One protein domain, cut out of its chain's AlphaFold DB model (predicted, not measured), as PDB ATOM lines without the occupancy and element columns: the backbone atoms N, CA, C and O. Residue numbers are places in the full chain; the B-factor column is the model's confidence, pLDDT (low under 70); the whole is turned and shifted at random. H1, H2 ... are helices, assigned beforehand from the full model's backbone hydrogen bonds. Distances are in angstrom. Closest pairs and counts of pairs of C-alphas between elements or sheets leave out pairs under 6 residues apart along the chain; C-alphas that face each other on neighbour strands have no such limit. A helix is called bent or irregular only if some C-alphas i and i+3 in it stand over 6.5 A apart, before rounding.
ATOM      1  N   ARG A 135     -30.123  41.330   5.154       91.56
ATOM      2  CA  ARG A 135     -29.530  40.341   4.240       91.56
ATOM      3  C   ARG A 135     -28.418  39.533   4.899       91.56
ATOM      4  O   ARG A 135     -28.243  38.372   4.551       91.56
ATOM      5  N   ASP A 136     -27.730  40.125   5.865       94.38
ATOM      6  CA  ASP A 136     -26.614  39.488   6.560       94.38
ATOM      7  C   ASP A 136     -27.104  38.539   7.667       94.38
ATOM      8  O   ASP A 136     -26.344  37.711   8.154       94.38
ATOM      9  N   ASN A 137     -28.400  38.580   8.006       93.31
ATOM     10  CA  ASN A 137     -29.038  37.615   8.907       93.31
ATOM     11  C   ASN A 137     -29.572  36.366   8.178       93.31
ATOM     12  O   ASN A 137     -30.118  35.463   8.813       93.31
ATOM     13  N   VAL A 138     -29.468  36.297   6.845       91.00
ATOM     14  CA  VAL A 138     -29.947  35.141   6.072       91.00
ATOM     15  C   VAL A 138     -29.155  33.890   6.458       91.00
ATOM     16  O   VAL A 138     -27.931  33.875   6.412       91.00
ATOM     17  N   GLY A 139     -29.869  32.818   6.802       88.69
ATOM     18  CA  GLY A 139     -29.277  31.553   7.247       88.69
ATOM     19  C   GLY A 139     -29.239  31.385   8.767       88.69
ATOM     20  O   GLY A 139     -29.127  30.255   9.237       88.69
ATOM     21  N   ASP A 140     -29.439  32.459   9.538       91.12
ATOM     22  CA  ASP A 140     -29.713  32.345  10.968       91.12
ATOM     23  C   ASP A 140     -31.157  31.861  11.169       91.12
ATOM     24  O   ASP A 140     -32.126  32.605  10.998       91.12
ATOM     25  N   SER A 141     -31.318  30.587  11.526       87.00
ATOM     26  CA  SER A 141     -32.642  29.980  11.697       87.00
ATOM     27  C   SER A 141     -33.488  30.643  12.786       87.00
ATOM     28  O   SER A 141     -34.715  30.589  12.716       87.00
ATOM     29  N   TYR A 142     -32.856  31.271  13.780       88.75
ATOM     30  CA  TYR A 142     -33.565  31.960  14.845       88.75
ATOM     31  C   TYR A 142     -33.984  33.356  14.387       88.75
ATOM     32  O   TYR A 142     -35.179  33.653  14.366       88.75
ATOM     33  N   VAL A 143     -33.034  34.187  13.957       90.88
ATOM     34  CA  VAL A 143     -33.298  35.580  13.563       90.88
ATOM     35  C   VAL A 143     -34.155  35.636  12.299       90.88
ATOM     36  O   VAL A 143     -35.217  36.265  12.305       90.88
ATOM     37  N   ALA A 144     -33.741  34.939  11.236       88.69
ATOM     38  CA  ALA A 144     -34.440  34.966   9.955       88.69
ATOM     39  C   ALA A 144     -35.734  34.144   9.967       88.69
ATOM     40  O   ALA A 144     -36.725  34.552   9.364       88.69
ATOM     41  N   GLY A 145     -35.730  32.993  10.646       85.06
ATOM     42  CA  GLY A 145     -36.869  32.074  10.653       85.06
ATOM     43  C   GLY A 145     -38.000  32.485  11.595       85.06
ATOM     44  O   GLY A 145     -39.169  32.301  11.260       85.06
ATOM     45  N   VAL A 146     -37.676  33.039  12.769       88.38
ATOM     46  CA  VAL A 146     -38.665  33.324  13.827       88.38
ATOM     47  C   VAL A 146     -38.625  34.783  14.273       88.38
ATOM     48  O   VAL A 146     -39.678  35.405  14.420       88.38
ATOM     49  N   GLY A 147     -37.431  35.342  14.465       91.12
ATOM     50  CA  GLY A 147     -37.219  36.673  15.027       91.12
ATOM     51  C   GLY A 147     -37.936  37.769  14.244       91.12
ATOM     52  O   GLY A 147     -38.700  38.534  14.830       91.12
ATOM     53  N   TYR A 148     -37.782  37.805  12.917       92.19
ATOM     54  CA  TYR A 148     -38.486  38.790  12.088       92.19
ATOM     55  C   TYR A 148     -40.008  38.648  12.132       92.19
ATOM     56  O   TYR A 148     -40.714  39.653  12.237       92.19
ATOM     57  N   ALA A 149     -40.523  37.416  12.095       91.94
ATOM     58  CA  ALA A 149     -41.961  37.175  12.149       91.94
ATOM     59  C   ALA A 149     -42.548  37.659  13.484       91.94
ATOM     60  O   ALA A 149     -43.518  38.415  13.490       91.94
ATOM     61  N   LEU A 150     -41.919  37.312  14.609       91.75
ATOM     62  CA  LEU A 150     -42.343  37.783  15.929       91.75
ATOM     63  C   LEU A 150     -42.204  39.305  16.070       91.75
ATOM     64  O   LEU A 150     -43.117  39.973  16.556       91.75
ATOM     65  N   SER A 151     -41.086  39.866  15.608       92.94
ATOM     66  CA  SER A 151     -40.847  41.308  15.626       92.94
ATOM     67  C   SER A 151     -41.945  42.071  14.888       92.94
ATOM     68  O   SER A 151     -42.372  43.120  15.364       92.94
ATOM     69  N   SER A 152     -42.427  41.559  13.752       92.88
ATOM     70  CA  SER A 152     -43.441  42.238  12.933       92.88
ATOM     71  C   SER A 152     -44.758  42.509  13.674       92.88
ATOM     72  O   SER A 152     -45.460  43.460  13.341       92.88
ATOM     73  N   VAL A 153     -45.062  41.722  14.712       93.12
ATOM     74  CA  VAL A 153     -46.290  41.839  15.518       93.12
ATOM     75  C   VAL A 153     -46.042  42.347  16.942       93.12
ATOM     76  O   VAL A 153     -46.996  42.537  17.690       93.12
ATOM     77  N   SER A 154     -44.782  42.558  17.336       90.12
ATOM     78  CA  SER A 154     -44.417  42.993  18.689       90.12
ATOM     79  C   SER A 154     -43.490  44.207  18.660       90.12
ATOM     80  O   SER A 154     -43.946  45.316  18.931       90.12
ATOM     81  N   CYS A 155     -42.217  44.006  18.318       92.06
ATOM     82  CA  CYS A 155     -41.164  45.013  18.457       92.06
ATOM     83  C   CYS A 155     -41.238  46.112  17.390       92.06
ATOM     84  O   CYS A 155     -41.257  47.308  17.683       92.06
ATOM     85  N   LEU A 156     -41.379  45.709  16.122       92.25
ATOM     86  CA  LEU A 156     -41.402  46.644  15.000       92.25
ATOM     87  C   LEU A 156     -42.523  47.688  15.138       92.25
ATOM     88  O   LEU A 156     -42.192  48.869  15.033       92.25
ATOM     89  N   PRO A 157     -43.786  47.325  15.461       92.25
ATOM     90  CA  PRO A 157     -44.849  48.304  15.696       92.25
ATOM     91  C   PRO A 157     -44.526  49.358  16.762       92.25
ATOM     92  O   PRO A 157     -44.952  50.500  16.618       92.25
ATOM     93  N   ARG A 158     -43.767  49.007  17.813       89.44
ATOM     94  CA  ARG A 158     -43.335  49.969  18.842       89.44
ATOM     95  C   ARG A 158     -42.283  50.932  18.293       89.44
ATOM     96  O   ARG A 158     -42.443  52.143  18.408       89.44
ATOM     97  N   SER A 159     -41.276  50.403  17.599       89.81
ATOM     98  CA  SER A 159     -40.169  51.201  17.050       89.81
ATOM     99  C   SER A 159     -40.568  52.171  15.922       89.81
ATOM    100  O   SER A 159     -39.817  53.095  15.615       89.81
ATOM    101  N   VAL A 160     -41.746  51.985  15.310       92.75
ATOM    102  CA  VAL A 160     -42.310  52.862  14.260       92.75
ATOM    103  C   VAL A 160     -43.574  53.599  14.714       92.75
ATOM    104  O   VAL A 160     -44.328  54.104  13.887       92.75
ATOM    105  N   ALA A 161     -43.833  53.662  16.024       89.25
ATOM    106  CA  ALA A 161     -45.062  54.240  16.573       89.25
ATOM    107  C   ALA A 161     -45.232  55.750  16.302       89.25
ATOM    108  O   ALA A 161     -46.327  56.283  16.479       89.25
ATOM    109  N   ILE A 162     -44.170  56.433  15.870       86.31
ATOM    110  CA  ILE A 162     -44.178  57.839  15.457       86.31
ATOM    111  C   ILE A 162     -43.640  57.968  14.029       86.31
ATOM    112  O   ILE A 162     -42.863  57.131  13.564       86.31
ATOM    113  N   GLU A 163     -44.015  59.047  13.343       85.31
ATOM    114  CA  GLU A 163     -43.430  59.388  12.047       85.31
ATOM    115  C   GLU A 163     -41.911  59.577  12.183       85.31
ATOM    116  O   GLU A 163     -41.440  60.298  13.061       85.31
ATOM    117  N   GLY A 164     -41.140  58.894  11.333       86.81
ATOM    118  CA  GLY A 164     -39.677  58.897  11.412       86.81
ATOM    119  C   GLY A 164     -39.085  58.032  12.532       86.81
ATOM    120  O   GLY A 164     -37.887  58.133  12.785       86.81
ATOM    121  N   GLY A 165     -39.889  57.186  13.192       88.69
ATOM    122  CA  GLY A 165     -39.403  56.226  14.183       88.69
ATOM    123  C   GLY A 165     -38.325  55.292  13.624       88.69
ATOM    124  O   GLY A 165     -38.318  54.956  12.438       88.69
ATOM    125  N   ALA A 166     -37.404  54.871  14.490       89.25
ATOM    126  CA  ALA A 166     -36.176  54.192  14.085       89.25
ATOM    127  C   ALA A 166     -36.378  52.854  13.347       89.25
ATOM    128  O   ALA A 166     -35.560  52.493  12.502       89.25
ATOM    129  N   GLY A 167     -37.456  52.121  13.645       91.00
ATOM    130  CA  GLY A 167     -37.829  50.929  12.877       91.00
ATOM    131  C   GLY A 167     -36.874  49.737  12.989       91.00
ATOM    132  O   GLY A 167     -36.764  48.961  12.042       91.00
ATOM    133  N   TYR A 168     -36.178  49.572  14.118       90.25
ATOM    134  CA  TYR A 168     -35.161  48.525  14.279       90.25
ATOM    135  C   TYR A 168     -35.723  47.096  14.361       90.25
ATOM    136  O   TYR A 168     -35.021  46.137  14.040       90.25
ATOM    137  N   GLY A 169     -36.993  46.919  14.732       90.44
ATOM    138  CA  GLY A 169     -37.639  45.607  14.706       90.44
ATOM    139  C   GLY A 169     -36.978  44.595  15.643       90.44
ATOM    140  O   GLY A 169     -36.980  44.794  16.843       90.44
ATOM    141  N   VAL A 170     -36.442  43.488  15.120       90.81
ATOM    142  CA  VAL A 170     -35.899  42.377  15.935       90.81
ATOM    143  C   VAL A 170     -34.646  42.768  16.732       90.81
ATOM    144  O   VAL A 170     -34.238  42.057  17.643       90.81
ATOM    145  N   GLY A 171     -34.007  43.879  16.371       91.38
ATOM    146  CA  GLY A 171     -32.813  44.385  17.026       91.38
ATOM    147  C   GLY A 171     -32.147  45.459  16.174       91.38
ATOM    148  O   GLY A 171     -32.238  45.451  14.951       91.38
ATOM    149  N   TRP A 172     -31.439  46.384  16.813       89.75
ATOM    150  CA  TRP A 172     -30.840  47.532  16.124       89.75
ATOM    151  C   TRP A 172     -29.545  47.241  15.361       89.75
ATOM    152  O   TRP A 172     -29.092  48.099  14.611       89.75
ATOM    153  N   GLY A 173     -28.966  46.045  15.494       91.12
ATOM    154  CA  GLY A 173     -27.803  45.622  14.711       91.12
ATOM    155  C   GLY A 173     -26.447  45.805  15.404       91.12
ATOM    156  O   GLY A 173     -26.162  46.860  15.971       91.12
ATOM    157  N   THR A 174     -25.567  44.799  15.341       89.62
ATOM    158  CA  THR A 174     -24.227  44.859  15.965       89.62
ATOM    159  C   THR A 174     -23.298  45.900  15.340       89.62
ATOM    160  O   THR A 174     -22.438  46.458  16.019       89.62
ATOM    161  N   GLU A 175     -23.480  46.209  14.062       91.94
ATOM    162  CA  GLU A 175     -22.735  47.238  13.342       91.94
ATOM    163  C   GLU A 175     -23.118  48.638  13.835       91.94
ATOM    164  O   GLU A 175     -22.250  49.491  14.036       91.94
ATOM    165  N   ASN A 176     -24.410  48.847  14.106       86.50
ATOM    166  CA  ASN A 176     -24.912  50.096  14.671       86.50
ATOM    167  C   ASN A 176     -24.429  50.262  16.119       86.50
ATOM    168  O   ASN A 176     -23.947  51.337  16.461       86.50
ATOM    169  N   LYS A 177     -24.424  49.178  16.918       82.88
ATOM    170  CA  LYS A 177     -23.839  49.143  18.278       82.88
ATOM    171  C   LYS A 177     -22.394  49.642  18.323       82.88
ATOM    172  O   LYS A 177     -22.025  50.342  19.251       82.88
ATOM    173  N   LYS A 178     -21.567  49.258  17.345       80.19
ATOM    174  CA  LYS A 178     -20.136  49.622  17.289       80.19
ATOM    175  C   LYS A 178     -19.879  51.054  16.830       80.19
ATOM    176  O   LYS A 178     -18.784  51.565  17.041       80.19
ATOM    177  N   SER A 179     -20.844  51.645  16.132       77.31
ATOM    178  CA  SER A 179     -20.731  52.994  15.570       77.31
ATOM    179  C   SER A 179     -21.209  54.076  16.545       77.31
ATOM    180  O   SER A 179     -21.053  55.260  16.249       77.31
ATOM    181  N   PHE A 180     -21.811  53.660  17.662       65.44
ATOM    182  CA  PHE A 180     -22.371  54.487  18.728       65.44
ATOM    183  C   PHE A 180     -21.395  54.588  19.906       65.44
ATOM    184  O   PHE A 180     -21.337  55.675  20.523       65.44
TER     185      PHE A 180
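AT A GLANCE: This is residues 135 to 180 of the 180 residues of the protein "Demethylmenaquinone methyltransferase" of Mizuhopecten yessoensis (UniProt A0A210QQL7). H1 and H2 follow end to end in a shallow arch, the chain folds back beside them through residues 160 to 171, and a free arm, residues 174 to 180 with H3, sticks out. The 46 printed residues hold three named helices, H1, H2, H3, and no named strand; the class is all helix, with 22 residues, under half, in named elements. The whole is only just loose, close to compact, radius of gyration of the C-alphas 11.4 A, and flat, 32 by 28 by 13 A.

HOW THE PARTS SIT: Start with H1, residues 143 to 153; it meets H2, residues 155 to 159, only through their tight link, Ser 154. H3, residues 174 to 179, is apart from both. Every O i to N i+4 pair is within hydrogen-bond range in H2 and H3, but 4 of 7 in H1.

IN THESE COORDINATES: Find C-alpha 143 at (-33.298, 35.580, 13.563); from there H1 runs 14.6 A, irregular, with C-alphas 145 and 148 7.1 A apart. H2 spans 6.4 A. H3 spans 8.9 A, ending at C-alpha 179, (-20.731, 52.994, 15.570).

THE WHOLE: The C-alphas farthest apart, Gly 139 and Glu 163, are 31.6 A apart. The printed part has no cut; the link from H2 to H3, 14 residues, is long. Residue 180, the chain's last, is under pLDDT 70.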